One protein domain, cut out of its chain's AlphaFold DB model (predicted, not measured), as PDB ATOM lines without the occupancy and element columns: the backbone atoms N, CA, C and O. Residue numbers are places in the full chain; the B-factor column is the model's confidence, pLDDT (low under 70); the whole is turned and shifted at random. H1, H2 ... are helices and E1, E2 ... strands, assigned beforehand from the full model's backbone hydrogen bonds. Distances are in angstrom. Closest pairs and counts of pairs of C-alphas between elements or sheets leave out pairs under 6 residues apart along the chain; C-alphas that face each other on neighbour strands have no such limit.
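Overview. This is residues 19 to 150 of the 151 residues of an uncharacterized protein of Vibrio sp. B183 (UniProt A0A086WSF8). A strongly twisted six-strand sheet has the first part of the long helix H1, residues 48 to 63, packed on one face, while the rest of H1 runs out beyond it. H3 folds back beside that outer part, with H2 at the turn, and this two-helix arm makes the length. The 132 printed residues hold, in order, E1 H1 H2 H3 E2 E3 E4 E5 E6, of mixed class; the antiparallel sheet runs E1 E6 E2 E3 E4 E5. The whole is compact, with a radius of gyration of the C-alphas of 16.0 A, and spans 47 by 32 by 24 A.

Along the chain. After residues 19 to 37, with no named element, E1 takes residues 38 to 42, from C-alpha 38 at (108.429, 233.867, 304.849). H1 is residues 48 to 74, 39.0 A; H2, 77 to 81; H3, 86 to 99, 20.0 A. E2 is 103 to 107, E3 110 to 116, 20.1 A, E4 122 to 125, E5 132 to 135, and E6 145 to 149, ending at C-alpha 149 (108.644, 233.832, 300.545).

Arrangement. E1 pairs with E6 (N 39 to O 148, 2.8 A), and E6 with E2 (N 104 to O 147, 2.8 A). E2 to E5 form a meander, each strand the antiparallel neighbour of the one before: N 112 to O 105, 2.9 A; N 125 to O 113, 2.8 A; N 124 to O 134, 2.7 A. H1 is on the sheet at a height of 6.0 A; its closest C-alphas to E2 are Ile 55 and Val 103, 6.5 A. H1 touches H3 with residues 61 to 72 alone, closest C-alphas Tyr 65 and Leu 96, 5.4 A, at a shallow tilt of 23 degrees, opposite ways. H2 is close but not clearly touching H3, C-alphas Ile 80 and Pro 86 being closest at 7.4 A. In H1, H2 and H3 every O i to N i+4 pair is within hydrogen-bond range.

Size, cuts and confidence. The farthest C-alphas, Arg 81 and Gly 108, are 49.5 A apart. The printed part has no cut and no long link. Residues 24 to 33 and 74 to 79 have pLDDT under 70.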
ATOM      1  N   LEU A  19      86.232 224.635 286.385       83.75
ATOM      2  CA  LEU A  19      87.092 225.301 285.424       83.75
ATOM      3  C   LEU A  19      88.408 224.545 285.306       83.75
ATOM      4  O   LEU A  19      88.975 224.068 286.293       83.75
ATOM      5  N   LYS A  20      88.905 224.449 284.074       84.00
ATOM      6  CA  LYS A  20      90.138 223.734 283.767       84.00
ATOM      7  C   LYS A  20      91.358 224.563 284.160       84.00
ATOM      8  O   LYS A  20      91.527 225.694 283.707       84.00
ATOM      9  N   ASP A  21      92.238 223.948 284.941       80.44
ATOM     10  CA  ASP A  21      93.560 224.463 285.258       80.44
ATOM     11  C   ASP A  21      94.479 224.316 284.043       80.44
ATOM     12  O   ASP A  21      94.775 223.213 283.574       80.44
ATOM     13  N   THR A  22      94.958 225.448 283.545       77.31
ATOM     14  CA  THR A  22      95.940 225.499 282.457       77.31
ATOM     15  C   THR A  22      97.373 225.633 282.972       77.31
ATOM     16  O   THR A  22      98.321 225.510 282.200       77.31
ATOM     17  N   MET A  23      97.549 225.794 284.289       72.31
ATOM     18  CA  MET A  23      98.840 225.987 284.953       72.31
ATOM     19  C   MET A  23      99.524 224.689 285.384       72.31
ATOM     20  O   MET A  23     100.572 224.748 286.021       72.31
ATOM     21  N   TYR A  24      98.962 223.519 285.072       58.44
ATOM     22  CA  TYR A  24      99.270 222.242 285.733       58.44
ATOM     23  C   TYR A  24     100.768 221.921 285.932       58.44
ATOM     24  O   TYR A  24     101.147 221.445 286.999       58.44
ATOM     25  N   TYR A  25     101.637 222.205 284.953       52.25
ATOM     26  CA  TYR A  25     103.084 221.948 285.073       52.25
ATOM     27  C   TYR A  25     103.862 223.064 285.801       52.25
ATOM     28  O   TYR A  25     104.969 222.845 286.286       52.25
ATOM     29  N   TYR A  26     103.278 224.260 285.891       57.44
ATOM     30  CA  TYR A  26     103.915 225.505 286.325       57.44
ATOM     31  C   TYR A  26     103.500 225.938 287.739       57.44
ATOM     32  O   TYR A  26     104.241 226.647 288.409       57.44
ATOM     33  N   ALA A  27     102.356 225.466 288.245       53.75
ATOM     34  CA  ALA A  27     101.837 225.806 289.576       53.75
ATOM     35  C   ALA A  27     102.523 225.061 290.741       53.75
ATOM     36  O   ALA A  27     102.123 225.227 291.896       53.75
ATOM     37  N   SER A  28     103.525 224.216 290.473       49.75
ATOM     38  CA  SER A  28     104.152 223.345 291.480       49.75
ATOM     39  C   SER A  28     104.870 224.108 292.597       49.75
ATOM     40  O   SER A  28     105.081 223.539 293.666       49.75
ATOM     41  N   ILE A  29     105.208 225.385 292.375       51.28
ATOM     42  CA  ILE A  29     105.907 226.229 293.349       51.28
ATOM     43  C   ILE A  29     104.929 227.025 294.225       51.28
ATOM     44  O   ILE A  29     105.083 227.009 295.438       51.28
ATOM     45  N   VAL A  30     103.878 227.637 293.665       55.25
ATOM     46  CA  VAL A  30     102.845 228.363 294.451       55.25
ATOM     47  C   VAL A  30     102.025 227.411 295.339       55.25
ATOM     48  O   VAL A  30     101.426 227.799 296.331       55.25
ATOM     49  N   ASN A  31     102.034 226.121 295.016       56.69
ATOM     50  CA  ASN A  31     101.326 225.086 295.760       56.69
ATOM     51  C   ASN A  31     102.238 224.297 296.721       56.69
ATOM     52  O   ASN A  31     101.883 223.187 297.127       56.69
ATOM     53  N   GLN A  32     103.431 224.803 297.059       65.88
ATOM     54  CA  GLN A  32     104.315 224.098 297.992       65.88
ATOM     55  C   GLN A  32     103.804 224.201 299.434       65.88
ATOM     56  O   GLN A  32     103.375 225.267 299.863       65.88
ATOM     57  N   PRO A  33     103.876 223.105 300.211       58.88
ATOM     58  CA  PRO A  33     103.381 223.095 301.586       58.88
ATOM     59  C   PRO A  33     104.257 223.912 302.549       58.88
ATOM     60  O   PRO A  33     103.802 224.251 303.639       58.88
ATOM     61  N   ALA A  34     105.507 224.227 302.185       70.19
ATOM     62  CA  ALA A  34     106.426 224.944 303.063       70.19
ATOM     63  C   ALA A  34     107.488 225.753 302.304       70.19
ATOM     64  O   ALA A  34     108.075 225.279 301.331       70.19
ATOM     65  N   PHE A  35     107.802 226.936 302.837       73.38
ATOM     66  CA  PHE A  35     108.987 227.724 302.504       73.38
ATOM     67  C   PHE A  35     109.742 228.074 303.792       73.38
ATOM     68  O   PHE A  35     109.135 228.234 304.850       73.38
ATOM     69  N   LYS A  36     111.068 228.217 303.691       71.75
ATOM     70  CA  LYS A  36     111.887 228.907 304.703       71.75
ATOM     71  C   LYS A  36     111.894 230.407 304.386       71.75
ATOM     72  O   LYS A  36     111.802 230.749 303.209       71.75
ATOM     73  N   ASN A  37     112.042 231.252 305.411       81.31
ATOM     74  CA  ASN A  37     112.058 232.720 305.315       81.31
ATOM     75  C   ASN A  37     110.800 233.263 304.616       81.31
ATOM     76  O   ASN A  37     110.783 233.522 303.415       81.31
ATOM     77  N   THR A  38     109.705 233.363 305.367       83.06
ATOM     78  CA  THR A  38     108.429 233.867 304.849       83.06
ATOM     79  C   THR A  38     107.906 235.003 305.699       83.06
ATOM     80  O   THR A  38     107.887 234.893 306.924       83.06
ATOM     81  N   PHE A  39     107.374 236.026 305.043       86.31
ATOM     82  CA  PHE A  39     106.474 236.978 305.670       86.31
ATOM     83  C   PHE A  39     105.080 236.353 305.799       86.31
ATOM     84  O   PHE A  39     104.619 235.680 304.874       86.31
ATOM     85  N   VAL A  40     104.420 236.545 306.943       88.00
ATOM     86  CA  VAL A  40     103.105 235.958 307.236       88.00
ATOM     87  C   VAL A  40     102.073 237.067 307.378       88.00
ATOM     88  O   VAL A  40     102.210 237.934 308.235       88.00
ATOM     89  N   THR A  41     101.012 236.985 306.580       89.12
ATOM     90  CA  THR A  41      99.851 237.875 306.644       89.12
ATOM     91  C   THR A  41      98.624 237.076 307.065       89.12
ATOM     92  O   THR A  41      98.297 236.054 306.454       89.12
ATOM     93  N   PHE A  42      97.916 237.542 308.093       91.12
ATOM     94  CA  PHE A  42      96.609 236.999 308.459       91.12
ATOM     95  C   PHE A  42      95.534 237.577 307.542       91.12
ATOM     96  O   PHE A  42      95.481 238.790 307.332       91.12
ATOM     97  N   VAL A  43      94.703 236.704 306.978       90.31
ATOM     98  CA  VAL A  43      93.661 237.100 306.030       90.31
ATOM     99  C   VAL A  43      92.354 237.333 306.781       90.31
ATOM    100  O   VAL A  43      91.870 236.440 307.475       90.31
ATOM    101  N   ASN A  44      91.794 238.529 306.634       90.31
ATOM    102  CA  ASN A  44      90.489 238.941 307.141       90.31
ATOM    103  C   ASN A  44      89.633 239.473 305.977       90.31
ATOM    104  O   ASN A  44      90.079 239.487 304.830       90.31
ATOM    105  N   ASP A  45      88.397 239.893 306.238       87.19
ATOM    106  CA  ASP A  45      87.498 240.349 305.169       87.19
ATOM    107  C   ASP A  45      87.986 241.625 304.460       87.19
ATOM    108  O   ASP A  45      87.731 241.792 303.270       87.19
ATOM    109  N   GLU A  46      88.759 242.472 305.144       88.19
ATOM    110  CA  GLU A  46      89.285 243.733 304.607       88.19
ATOM    111  C   GLU A  46      90.426 243.514 303.602       88.19
ATOM    112  O   GLU A  46      90.531 244.227 302.606       88.19
ATOM    113  N   ASN A  47      91.281 242.512 303.836       90.12
ATOM    114  CA  ASN A  47      92.463 242.249 303.009       90.12
ATOM    115  C   ASN A  47      92.332 241.008 302.106       90.12
ATOM    116  O   ASN A  47      93.255 240.687 301.352       90.12
ATOM    117  N   LYS A  48      91.185 240.321 302.134       88.62
ATOM    118  CA  LYS A  48      90.929 239.101 301.350       88.62
ATOM    119  C   LYS A  48      91.101 239.307 299.847       88.62
ATOM    120  O   LYS A  48      91.666 238.447 299.177       88.62
ATOM    121  N   ALA A  49      90.642 240.444 299.322       90.50
ATOM    122  CA  ALA A  49      90.789 240.779 297.905       90.50
ATOM    123  C   ALA A  49      92.268 240.938 297.514       90.50
ATOM    124  O   ALA A  49      92.722 240.325 296.550       90.50
ATOM    125  N   LEU A  50      93.040 241.672 298.324       90.69
ATOM    126  CA  LEU A  50      94.491 241.815 298.163       90.69
ATOM    127  C   LEU A  50      95.204 240.460 298.222       90.69
ATOM    128  O   LEU A  50      96.073 240.189 297.401       90.69
ATOM    129  N   ALA A  51      94.812 239.578 299.144       89.94
ATOM    130  CA  ALA A  51      95.394 238.242 299.239       89.94
ATOM    131  C   ALA A  51      95.164 237.407 297.965       89.94
ATOM    132  O   ALA A  51      96.071 236.700 297.528       89.94
ATOM    133  N   LEU A  52      93.978 237.495 297.348       90.81
ATOM    134  CA  LEU A  52      93.696 236.822 296.076       90.81
ATOM    135  C   LEU A  52      94.517 237.400 294.917       90.81
ATOM    136  O   LEU A  52      95.052 236.627 294.122       90.81
ATOM    137  N   GLU A  53      94.661 238.724 294.843       91.50
ATOM    138  CA  GLU A  53      95.518 239.371 293.841       91.50
ATOM    139  C   GLU A  53      96.981 238.951 293.998       91.50
ATOM    140  O   GLU A  53      97.644 238.635 293.012       91.50
ATOM    141  N   GLU A  54      97.471 238.827 295.230       90.00
ATOM    142  CA  GLU A  54      98.839 238.376 295.490       90.00
ATOM    143  C   GLU A  54      99.086 236.924 295.066       90.00
ATOM    144  O   GLU A  54     100.135 236.593 294.505       90.00
ATOM    145  N   ILE A  55      98.101 236.047 295.278       89.88
ATOM    146  CA  ILE A  55      98.147 234.661 294.793       89.88
ATOM    147  C   ILE A  55      98.133 234.638 293.261       89.88
ATOM    148  O   ILE A  55      98.905 233.903 292.640       89.88
ATOM    149  N   LYS A  56      97.275 235.451 292.640       90.12
ATOM    150  CA  LYS A  56      97.168 235.554 291.184       90.12
ATOM    151  C   LYS A  56      98.464 236.077 290.562       90.12
ATOM    152  O   LYS A  56      98.956 235.473 289.612       90.12
ATOM    153  N   ALA A  57      99.061 237.125 291.124       88.56
ATOM    154  CA  ALA A  57     100.342 237.678 290.685       88.56
ATOM    155  C   ALA A  57     101.485 236.654 290.807       88.56
ATOM    156  O   ALA A  57     102.304 236.511 289.895       88.56
ATOM    157  N   ALA A  58     101.512 235.873 291.893       87.88
ATOM    158  CA  ALA A  58     102.469 234.779 292.056       87.88
ATOM    159  C   ALA A  58     102.307 233.696 290.976       87.88
ATOM    160  O   ALA A  58     103.289 233.237 290.395       87.88
ATOM    161  N   LEU A  59     101.070 233.319 290.642       86.81
ATOM    162  CA  LEU A  59     100.806 232.364 289.564       86.81
ATOM    163  C   LEU A  59     101.202 232.914 288.187       86.81
ATOM    164  O   LEU A  59     101.779 232.179 287.386       86.81
ATOM    165  N   ILE A  60     100.932 234.191 287.908       86.81
ATOM    166  CA  ILE A  60     101.286 234.826 286.630       86.81
ATOM    167  C   ILE A  60     102.807 234.909 286.460       86.81
ATOM    168  O   ILE A  60     103.314 234.423 285.452       86.81
ATOM    169  N   SER A  61     103.537 235.429 287.451       85.06
ATOM    170  CA  SER A  61     105.006 235.531 287.389       85.06
ATOM    171  C   SER A  61     105.674 234.163 287.199       85.06
ATOM    172  O   SER A  61     106.580 234.005 286.381       85.06
ATOM    173  N   GLN A  62     105.166 233.129 287.874       83.50
ATOM    174  CA  GLN A  62     105.634 231.755 287.699       83.50
ATOM    175  C   GLN A  62     105.354 231.212 286.287       83.50
ATOM    176  O   GLN A  62     106.186 230.491 285.727       83.50
ATOM    177  N   ARG A  63     104.190 231.536 285.706       81.62
ATOM    178  CA  ARG A  63     103.839 231.164 284.327       81.62
ATOM    179  C   ARG A  63     104.793 231.812 283.333       81.62
ATOM    180  O   ARG A  63     105.296 231.126 282.450       81.62
ATOM    181  N   GLU A  64     105.032 233.111 283.480       81.69
ATOM    182  CA  GLU A  64     105.916 233.886 282.606       81.69
ATOM    183  C   GLU A  64     107.342 233.345 282.635       81.69
ATOM    184  O   GLU A  64     107.885 233.009 281.580       81.69
ATOM    185  N   TYR A  65     107.904 233.150 283.833       83.62
ATOM    186  CA  TYR A  65     109.217 232.529 283.997       83.62
ATOM    187  C   TYR A  65     109.289 231.173 283.292       83.62
ATOM    188  O   TYR A  65     110.209 230.916 282.521       83.62
ATOM    189  N   ALA A  66     108.305 230.301 283.512       79.50
ATOM    190  CA  ALA A  66     108.379 228.947 282.991       79.50
ATOM    191  C   ALA A  66     108.145 228.850 281.473       79.50
ATOM    192  O   ALA A  66     108.718 227.974 280.820       79.50
ATOM    193  N   LEU A  67     107.337 229.747 280.899       79.81
ATOM    194  CA  LEU A  67     107.213 229.892 279.448       79.81
ATOM    195  C   LEU A  67     108.531 230.380 278.839       79.81
ATOM    196  O   LEU A  67     109.011 229.773 277.883       79.81
ATOM    197  N   MET A  68     109.143 231.412 279.425       77.81
ATOM    198  CA  MET A  68     110.404 231.966 278.934       77.81
ATOM    199  C   MET A  68     111.555 230.964 279.067       77.81
ATOM    200  O   MET A  68     112.309 230.763 278.120       77.81
ATOM    201  N   LYS A  69     111.649 230.264 280.204       80.19
ATOM    202  CA  LYS A  69     112.641 229.209 280.431       80.19
ATOM    203  C   LYS A  69     112.519 228.095 279.394       80.19
ATOM    204  O   LYS A  69     113.521 227.660 278.843       80.19
ATOM    205  N   ARG A  70     111.293 227.670 279.073       77.69
ATOM    206  CA  ARG A  70     111.052 226.663 278.034       77.69
ATOM    207  C   ARG A  70     111.437 227.160 276.638       77.69
ATOM    208  O   ARG A  70     111.995 226.382 275.871       77.69
ATOM    209  N   GLU A  71     111.116 228.405 276.296       74.19
ATOM    210  CA  GLU A  71     111.475 228.980 274.992       74.19
ATOM    211  C   GLU A  71     112.995 229.115 274.840       74.19
ATOM    212  O   GLU A  71     113.538 228.779 273.783       74.19
ATOM    213  N   ALA A  72     113.675 229.522 275.918       76.00
ATOM    214  CA  ALA A  72     115.125 229.505 276.013       76.00
ATOM    215  C   ALA A  72     115.662 228.076 275.834       76.00
ATOM    216  O   ALA A  72     116.404 227.834 274.900       76.00
ATOM    217  N   ASP A  73     115.218 227.098 276.626       72.75
ATOM    218  CA  ASP A  73     115.791 225.744 276.600       72.75
ATOM    219  C   ASP A  73     115.510 224.968 275.294       72.75
ATOM    220  O   ASP A  73     116.327 224.153 274.869       72.75
ATOM    221  N   GLN A  74     114.338 225.151 274.667       67.25
ATOM    222  CA  GLN A  74     113.896 224.279 273.567       67.25
ATOM    223  C   GLN A  74     114.157 224.828 272.174       67.25
ATOM    224  O   GLN A  74     114.262 224.036 271.235       67.25
ATOM    225  N   ARG A  75     114.119 226.151 271.989       62.12
ATOM    226  CA  ARG A  75     114.042 226.698 270.635       62.12
ATOM    227  C   ARG A  75     115.008 227.829 270.393       62.12
ATOM    228  O   ARG A  75     115.613 227.767 269.334       62.12
ATOM    229  N   HIS A  76     115.157 228.822 271.274       67.94
ATOM    230  CA  HIS A  76     115.852 230.111 271.042       67.94
ATOM    231  C   HIS A  76     115.453 230.871 269.747       67.94
ATOM    232  O   HIS A  76     115.591 232.084 269.682       67.94
ATOM    233  N   ILE A  77     114.937 230.201 268.713       64.25
ATOM    234  CA  ILE A  77     114.783 230.634 267.331       64.25
ATOM    235  C   ILE A  77     113.759 231.751 267.231       64.25
ATOM    236  O   ILE A  77     113.988 232.686 266.474       64.25
ATOM    237  N   ASN A  78     112.649 231.698 267.973       68.19
ATOM    238  CA  ASN A  78     111.665 232.778 267.908       68.19
ATOM    239  C   ASN A  78     112.192 234.048 268.581       68.19
ATOM    240  O   ASN A  78     112.017 235.127 268.030       68.19
ATOM    241  N   LEU A  79     112.895 233.916 269.709       68.75
ATOM    242  CA  LEU A  79     113.506 235.045 270.421       68.75
ATOM    243  C   LEU A  79     114.674 235.646 269.624       68.75
ATOM    244  O   LEU A  79     114.748 236.860 269.461       68.75
ATOM    245  N   ILE A  80     115.522 234.809 269.021       70.94
ATOM    246  CA  ILE A  80     116.587 235.254 268.110       70.94
ATOM    247  C   ILE A  80     115.990 235.944 266.876       70.94
ATOM    248  O   ILE A  80     116.473 236.997 266.469       70.94
ATOM    249  N   ARG A  81     114.899 235.416 266.301       72.81
ATOM    250  CA  ARG A  81     114.164 236.073 265.199       72.81
ATOM    251  C   ARG A  81     113.525 237.400 265.610       72.81
ATOM    252  O   ARG A  81     113.339 238.257 264.755       72.81
ATOM    253  N   GLN A  82     113.195 237.566 266.888       71.69
ATOM    254  CA  GLN A  82     112.726 238.827 267.471       71.69
ATOM    255  C   GLN A  82     113.877 239.788 267.822       71.69
ATOM    256  O   GLN A  82     113.613 240.886 268.302       71.69
ATOM    257  N   GLY A  83     115.132 239.409 267.553       76.75
ATOM    258  CA  GLY A  83     116.309 240.263 267.713       76.75
ATOM    259  C   GLY A  83     117.077 240.074 269.022       76.75
ATOM    260  O   GLY A  83     118.041 240.797 269.245       76.75
ATOM    261  N   TYR A  84     116.699 239.112 269.870       77.25
ATOM    262  CA  TYR A  84     117.411 238.852 271.123       77.25
ATOM    263  C   TYR A  84     118.665 238.000 270.907       77.25
ATOM    264  O   TYR A  84     118.628 236.944 270.272       77.25
ATOM    265  N   SER A  85     119.777 238.401 271.515       83.56
ATOM    266  CA  SER A  85     120.974 237.570 271.628       83.56
ATOM    267  C   SER A  85     120.798 236.471 272.690       83.56
ATOM    268  O   SER A  85     120.046 236.643 273.655       83.56
ATOM    269  N   PRO A  86     121.533 235.345 272.596       78.62
ATOM    270  CA  PRO A  86     121.491 234.287 273.610       78.62
ATOM    271  C   PRO A  86     121.761 234.786 275.039       78.62
ATOM    272  O   PRO A  86     121.098 234.351 275.978       78.62
ATOM    273  N   LYS A  87     122.679 235.750 275.195       83.50
ATOM    274  CA  LYS A  87     123.013 236.361 276.489       83.50
ATOM    275  C   LYS A  87     121.865 237.200 277.051       83.50
ATOM    276  O   LYS A  87     121.634 237.187 278.259       83.50
ATOM    277  N   GLU A  88     121.139 237.926 276.203       82.75
ATOM    278  CA  GLU A  88     119.954 238.685 276.625       82.75
ATOM    279  C   GLU A  88     118.823 237.748 277.050       82.75
ATOM    280  O   GLU A  88     118.184 238.000 278.068       82.75
ATOM    281  N   ILE A  89     118.632 236.635 276.335       78.94
ATOM    282  CA  ILE A  89     117.651 235.603 276.699       78.94
ATOM    283  C   ILE A  89     117.989 235.015 278.076       78.94
ATOM    284  O   ILE A  89     117.126 234.963 278.948       78.94
ATOM    285  N   GLU A  90     119.244 234.622 278.302       81.25
ATOM    286  CA  GLU A  90     119.694 234.072 279.587       81.25
ATOM    287  C   GLU A  90     119.552 235.086 280.731       81.25
ATOM    288  O   GLU A  90     119.000 234.776 281.787       81.25
ATOM    289  N   THR A  91     119.973 236.333 280.504       84.62
ATOM    290  CA  THR A  91     119.843 237.416 281.491       84.62
ATOM    291  C   THR A  91     118.379 237.680 281.838       84.62
ATOM    292  O   THR A  91     118.040 237.904 283.002       84.62
ATOM    293  N   HIS A  92     117.496 237.623 280.842       81.94
ATOM    294  CA  HIS A  92     116.069 237.820 281.036       81.94
ATOM    295  C   HIS A  92     115.431 236.656 281.805       81.94
ATOM    296  O   HIS A  92     114.683 236.895 282.749       81.94
ATOM    297  N   VAL A  93     115.782 235.405 281.483       82.19
ATOM    298  CA  VAL A  93     115.347 234.219 282.241       82.19
ATOM    299  C   VAL A  93     115.791 234.305 283.702       82.19
ATOM    300  O   VAL A  93     114.968 234.094 284.590       82.19
ATOM    301  N   ASN A  94     117.047 234.674 283.959       82.19
ATOM    302  CA  ASN A  94     117.576 234.819 285.318       82.19
ATOM    303  C   ASN A  94     116.871 235.948 286.082       82.19
ATOM    304  O   ASN A  94     116.501 235.782 287.242       82.19
ATOM    305  N   THR A  95     116.621 237.082 285.420       84.19
ATOM    306  CA  THR A  95     115.848 238.189 286.002       84.19
ATOM    307  C   THR A  95     114.429 237.748 286.361       84.19
ATOM    308  O   THR A  95     113.940 238.057 287.447       84.19
ATOM    309  N   LEU A  96     113.758 237.006 285.474       83.00
ATOM    310  CA  LEU A  96     112.432 236.460 285.752       83.00
ATOM    311  C   LEU A  96     112.472 235.481 286.927       83.00
ATOM    312  O   LEU A  96     111.606 235.571 287.788       83.00
ATOM    313  N   GLU A  97     113.481 234.607 287.002       82.31
ATOM    314  CA  GLU A  97     113.654 233.656 288.106       82.31
ATOM    315  C   GLU A  97     113.756 234.355 289.461       82.31
ATOM    316  O   GLU A  97     113.086 233.954 290.416       82.31
ATOM    317  N   MET A  98     114.561 235.420 289.528       80.50
ATOM    318  CA  MET A  98     114.702 236.233 290.734       80.50
ATOM    319  C   MET A  98     113.370 236.885 291.114       80.50
ATOM    320  O   MET A  98     113.016 236.913 292.284       80.50
ATOM    321  N   ASN A  99     112.584 237.338 290.141       82.19
ATOM    322  CA  ASN A  99     111.317 238.022 290.399       82.19
ATOM    323  C   ASN A  99     110.114 237.084 290.607       82.19
ATOM    324  O   ASN A  99     109.004 237.563 290.850       82.19
ATOM    325  N   VAL A 100     110.295 235.758 290.539       82.88
ATOM    326  CA  VAL A 100     109.216 234.802 290.818       82.88
ATOM    327  C   VAL A 100     108.753 234.948 292.265       82.88
ATOM    328  O   VAL A 100     109.446 234.568 293.216       82.88
ATOM    329  N   LYS A 101     107.512 235.410 292.438       82.44
ATOM    330  CA  LYS A 101     106.877 235.476 293.752       82.44
ATOM    331  C   LYS A 101     106.369 234.095 294.154       82.44
ATOM    332  O   LYS A 101     105.678 233.417 293.398       82.44
ATOM    333  N   LYS A 102     106.695 233.674 295.378       83.69
ATOM    334  CA  LYS A 102     106.288 232.373 295.927       83.69
ATOM    335  C   LYS A 102     105.393 232.586 297.135       83.69
ATOM    336  O   LYS A 102     105.767 233.290 298.070       83.69
ATOM    337  N   VAL A 103     104.211 231.983 297.099       86.56
ATOM    338  CA  VAL A 103     103.144 232.217 298.076       86.56
ATOM    339  C   VAL A 103     102.564 230.882 298.527       86.56
ATOM    340  O   VAL A 103     102.475 229.968 297.722       86.56
ATOM    341  N   ILE A 104     102.184 230.771 299.800       87.50
ATOM    342  CA  ILE A 104     101.414 229.658 300.365       87.50
ATOM    343  C   ILE A 104     100.153 230.251 300.970       87.50
ATOM    344  O   ILE A 104     100.232 231.056 301.898       87.50
ATOM    345  N   ALA A 105      98.994 229.834 300.478       88.75
ATOM    346  CA  ALA A 105      97.719 230.176 301.089       88.75
ATOM    347  C   ALA A 105      97.226 229.027 301.973       88.75
ATOM    348  O   ALA A 105      97.351 227.854 301.617       88.75
ATOM    349  N   MET A 106      96.659 229.367 303.127       89.00
ATOM    350  CA  MET A 106      96.171 228.398 304.104       89.00
ATOM    351  C   MET A 106      94.740 228.706 304.548       89.00
ATOM    352  O   MET A 106      94.321 229.866 304.601       89.00
ATOM    353  N   ARG A 107      94.014 227.644 304.900       89.19
ATOM    354  CA  ARG A 107      92.718 227.654 305.580       89.19
ATOM    355  C   ARG A 107      92.875 226.888 306.888       89.19
ATOM    356  O   ARG A 107      92.914 225.662 306.892       89.19
ATOM    357  N   GLY A 108      92.995 227.610 307.995       87.12
ATOM    358  CA  GLY A 108      93.460 227.022 309.248       87.12
ATOM    359  C   GLY A 108      94.854 226.428 309.049       87.12
ATOM    360  O   GLY A 108      95.781 227.141 308.666       87.12
ATOM    361  N   ASN A 109      94.975 225.115 309.248       84.44
ATOM    362  CA  ASN A 109      96.230 224.381 309.071       84.44
ATOM    363  C   ASN A 109      96.400 223.780 307.667       84.44
ATOM    364  O   ASN A 109      97.494 223.323 307.337       84.44
ATOM    365  N   ASP A 110      95.360 223.810 306.831       86.25
ATOM    366  CA  ASP A 110      95.380 223.171 305.517       86.25
ATOM    367  C   ASP A 110      95.902 224.122 304.440       86.25
ATOM    368  O   ASP A 110      95.470 225.273 304.336       86.25
ATOM    369  N   THR A 111      96.813 223.636 303.594       87.94
ATOM    370  CA  THR A 111      97.241 224.362 302.393       87.94
ATOM    371  C   THR A 111      96.115 224.379 301.364       87.94
ATOM    372  O   THR A 111      95.553 223.340 301.019       87.94
ATOM    373  N   VAL A 112      95.811 225.562 300.835       88.88
ATOM    374  CA  VAL A 112      94.849 225.742 299.749       88.88
ATOM    375  C   VAL A 112      95.607 225.833 298.436       88.88
ATOM    376  O   VAL A 112      96.573 226.584 298.315       88.88
ATOM    377  N   TYR A 113      95.156 225.066 297.449       88.19
ATOM    378  CA  TYR A 113      95.816 224.972 296.157       88.19
ATOM    379  C   TYR A 113      95.103 225.820 295.114       88.19
ATOM    380  O   TYR A 113      93.876 225.805 295.036       88.19
ATOM    381  N   PHE A 114      95.875 226.512 294.279       88.62
ATOM    382  CA  PHE A 114      95.346 227.397 293.244       88.62
ATOM    383  C   PHE A 114      95.866 227.045 291.849       88.62
ATOM    384  O   PHE A 114      96.921 226.420 291.690       88.62
ATOM    385  N   GLY A 115      95.095 227.448 290.840       88.50
ATOM    386  CA  GLY A 115      95.433 227.378 289.420       88.50
ATOM    387  C   GLY A 115      94.889 228.586 288.658       88.50
ATOM    388  O   GLY A 115      94.214 229.434 289.246       88.50
ATOM    389  N   LEU A 116      95.165 228.647 287.353       88.44
ATOM    390  CA  LEU A 116      94.606 229.673 286.464       88.44
ATOM    391  C   LEU A 116      93.899 229.032 285.269       88.44
ATOM    392  O   LEU A 116      94.403 228.074 284.666       88.44
ATOM    393  N   THR A 117      92.760 229.605 284.885       86.62
ATOM    394  CA  THR A 117      92.095 229.282 283.616       86.62
ATOM    395  C   THR A 117      92.857 229.873 282.428       86.62
ATOM    396  O   THR A 117      93.750 230.707 282.594       86.62
ATOM    397  N   ALA A 118      92.480 229.476 281.208       82.00
ATOM    398  CA  ALA A 118      93.025 230.061 279.978       82.00
ATOM    399  C   ALA A 118      92.818 231.587 279.910       82.00
ATOM    400  O   ALA A 118      93.657 232.299 279.366       82.00
ATOM    401  N   ASN A 119      91.739 232.079 280.526       83.69
ATOM    402  CA  ASN A 119      91.388 233.497 280.590       83.69
ATOM    403  C   ASN A 119      92.094 234.233 281.744       83.69
ATOM    404  O   ASN A 119      91.856 235.418 281.959       83.69
ATOM    405  N   GLY A 120      92.958 233.551 282.505       83.06
ATOM    406  CA  GLY A 120      93.661 234.133 283.648       83.06
ATOM    407  C   GLY A 120      92.802 234.273 284.907       83.06
ATOM    408  O   GLY A 120      93.154 235.043 285.800       83.06
ATOM    409  N   GLU A 121      91.687 233.548 285.001       88.19
ATOM    410  CA  GLU A 121      90.849 233.544 286.199       88.19
ATOM    411  C   GLU A 121      91.452 232.625 287.259       88.19
ATOM    412  O   GLU A 121      91.931 231.529 286.951       88.19
ATOM    413  N   LEU A 122      91.420 233.069 288.512       89.94
ATOM    414  CA  LEU A 122      91.943 232.314 289.642       89.94
ATOM    415  C   LEU A 122      90.958 231.218 290.047       89.94
ATOM    416  O   LEU A 122      89.778 231.490 290.251       89.94
ATOM    417  N   ILE A 123      91.444 229.987 290.202       90.25
ATOM    418  CA  ILE A 123      90.625 228.843 290.621       90.25
ATOM    419  C   ILE A 123      91.220 228.158 291.849       90.25
ATOM    420  O   ILE A 123      92.436 228.034 291.977       90.25
ATOM    421  N   VAL A 124      90.353 227.681 292.739       89.75
ATOM    422  CA  VAL A 124      90.684 226.840 293.890       89.75
ATOM    423  C   VAL A 124      90.614 225.381 293.478       89.75
ATOM    424  O   VAL A 124      89.597 224.905 292.973       89.75
ATOM    425  N   LYS A 125      91.689 224.653 293.743       88.56
ATOM    426  CA  LYS A 125      91.835 223.239 293.423       88.56
ATOM    427  C   LYS A 125      91.608 222.394 294.679       88.56
ATOM    428  O   LYS A 125      92.065 222.777 295.756       88.56
ATOM    429  N   PRO A 126      90.986 221.209 294.559       85.56
ATOM    430  CA  PRO A 126      90.822 220.299 295.692       85.56
ATOM    431  C   PRO A 126      92.163 219.746 296.198       85.56
ATOM    432  O   PRO A 126      92.305 219.446 297.376       85.56
ATOM    433  N   ASN A 127      93.157 219.604 295.317       85.56
ATOM    434  CA  ASN A 127      94.516 219.199 295.667       85.56
ATOM    435  C   ASN A 127      95.524 219.719 294.624       85.56
ATOM    436  O   ASN A 127      95.141 220.143 293.528       85.56
ATOM    437  N   ARG A 128      96.825 219.643 294.942       80.69
ATOM    438  CA  ARG A 128      97.923 220.109 294.069       80.69
ATOM    439  C   ARG A 128      97.912 219.503 292.657       80.69
ATOM    440  O   ARG A 128      98.301 220.177 291.706       80.69
ATOM    441  N   HIS A 129      97.431 218.267 292.527       81.69
ATOM    442  CA  HIS A 129      97.418 217.468 291.296       81.69
ATOM    443  C   HIS A 129      96.070 217.502 290.574       81.69
ATOM    444  O   HIS A 129      95.873 216.790 289.592       81.69
ATOM    445  N   SER A 130      95.120 218.314 291.033       83.81
ATOM    446  CA  SER A 130      93.878 218.490 290.292       83.81
ATOM    447  C   SER A 130      94.152 219.248 288.994       83.81
ATOM    448  O   SER A 130      94.976 220.161 288.967       83.81
ATOM    449  N   LYS A 131      93.460 218.892 287.913       84.69
ATOM    450  CA  LYS A 131      93.455 219.669 286.657       84.69
ATOM    451  C   LYS A 131      92.257 220.601 286.560       84.69
ATOM    452  O   LYS A 131      92.064 221.256 285.543       84.69
ATOM    453  N   GLU A 132      91.450 220.630 287.606       87.44
ATOM    454  CA  GLU A 132      90.175 221.319 287.647       87.44
ATOM    455  C   GLU A 132      89.973 221.955 289.022       87.44
ATOM    456  O   GLU A 132      90.531 221.498 290.032       87.44
ATOM    457  N   GLY A 133      89.188 223.022 289.052       87.25
ATOM    458  CA  GLY A 133      88.893 223.770 290.262       87.25
ATOM    459  C   GLY A 133      87.636 224.613 290.130       87.25
ATOM    460  O   GLY A 133      86.974 224.621 289.098       87.25
ATOM    461  N   VAL A 134      87.316 225.329 291.199       90.19
ATOM    462  CA  VAL A 134      86.188 226.264 291.259       90.19
ATOM    463  C   VAL A 134      86.736 227.683 291.255       90.19
ATOM    464  O   VAL A 134      87.775 227.922 291.863       90.19
ATOM    465  N   LEU A 135      86.058 228.624 290.599       90.25
ATOM    466  CA  LEU A 135      86.447 230.038 290.598       90.25
ATOM    467  C   LEU A 135      86.706 230.544 292.027       90.25
ATOM    468  O   LEU A 135      85.874 230.340 292.906       90.25
ATOM    469  N   ALA A 136      87.844 231.190 292.266       88.50
ATOM    470  CA  ALA A 136      88.178 231.798 293.547       88.50
ATOM    471  C   ALA A 136      87.628 233.227 293.594       88.50
ATOM    472  O   ALA A 136      88.087 234.093 292.851       88.50
ATOM    473  N   THR A 137      86.664 233.485 294.476       88.56
ATOM    474  CA  THR A 137      86.102 234.821 294.702       88.56
ATOM    475  C   THR A 137      86.187 235.189 296.179       88.56
ATOM    476  O   THR A 137      86.309 234.324 297.046       88.56
ATOM    477  N   VAL A 138      86.097 236.484 296.488       86.44
ATOM    478  CA  VAL A 138      86.083 236.995 297.873       86.44
ATOM    479  C   VAL A 138      84.944 236.365 298.695       86.44
ATOM    480  O   VAL A 138      85.095 236.134 299.893       86.44
ATOM    481  N   GLU A 139      83.833 236.035 298.036       85.06
ATOM    482  CA  GLU A 139      82.624 235.472 298.644       85.06
ATOM    483  C   GLU A 139      82.764 233.985 298.995       85.06
ATOM    484  O   GLU A 139      82.210 233.528 299.995       85.06
ATOM    485  N   ASN A 140      83.499 233.212 298.189       84.44
ATOM    486  CA  ASN A 140      83.597 231.761 298.367       84.44
ATOM    487  C   ASN A 140      84.911 231.299 299.008       84.44
ATOM    488  O   ASN A 140      85.002 230.163 299.493       84.44
ATOM    489  N   ILE A 141      85.926 232.167 299.051       85.19
ATOM    490  CA  ILE A 141      87.226 231.807 299.588       85.19
ATOM    491  C   ILE A 141      87.264 231.962 301.113       85.19
ATOM    492  O   ILE A 141      86.978 233.009 301.693       85.19
ATOM    493  N   LYS A 142      87.683 230.885 301.779       87.69
ATOM    494  CA  LYS A 142      87.990 230.864 303.212       87.69
ATOM    495  C   LYS A 142      89.497 230.707 303.382       87.69
ATOM    496  O   LYS A 142      89.974 229.581 303.514       87.69
ATOM    497  N   LEU A 143      90.233 231.812 303.279       88.81
ATOM    498  CA  LEU A 143      91.656 231.883 303.623       88.81
ATOM    499  C   LEU A 143      91.802 232.459 305.024       88.81
ATOM    500  O   LEU A 143      91.076 233.375 305.391       88.81
ATOM    501  N   THR A 144      92.754 231.931 305.782       90.50
ATOM    502  CA  THR A 144      93.126 232.449 307.106       90.50
ATOM    503  C   THR A 144      94.520 233.051 307.096       90.50
ATOM    504  O   THR A 144      94.828 233.933 307.895       90.50
ATOM    505  N   THR A 145      95.399 232.564 306.220       90.06
ATOM    506  CA  THR A 145      96.809 232.950 306.239       90.06
ATOM    507  C   THR A 145      97.391 232.923 304.840       90.06
ATOM    508  O   THR A 145      97.142 231.998 304.067       90.06
ATOM    509  N   LEU A 146      98.211 233.926 304.549       89.62
ATOM    510  CA  LEU A 146      99.043 234.003 303.365       89.62
ATOM    511  C   LEU A 146     100.502 234.096 303.804       89.62
ATOM    512  O   LEU A 146     100.865 234.980 304.578       89.62
ATOM    513  N   LYS A 147     101.346 233.183 303.331       88.94
ATOM    514  CA  LYS A 147     102.792 233.221 303.564       88.94
ATOM    515  C   LYS A 147     103.485 233.548 302.257       88.94
ATOM    516  O   LYS A 147     103.284 232.842 301.277       88.94
ATOM    517  N   ILE A 148     104.306 234.585 302.241       86.56
ATOM    518  CA  ILE A 148     105.041 235.024 301.053       86.56
ATOM    519  C   ILE A 148     106.520 234.780 301.317       86.56
ATOM    520  O   ILE A 148     107.040 235.218 302.342       86.56
ATOM    521  N   LYS A 149     107.203 234.062 300.423       83.31
ATOM    522  CA  LYS A 149     108.644 233.832 300.545       83.31
ATOM    523  C   LYS A 149     109.385 235.159 300.384       83.31
ATOM    524  O   LYS A 149     109.188 235.850 299.388       83.31
ATOM    525  N   THR A 150     110.235 235.492 301.348       74.12
ATOM    526  CA  THR A 150     111.175 236.608 301.219       74.12
ATOM    527  C   THR A 150     112.360 236.150 300.374       74.12
ATOM    528  O   THR A 150     112.815 235.010 300.533       74.12
TER     529      THR A 150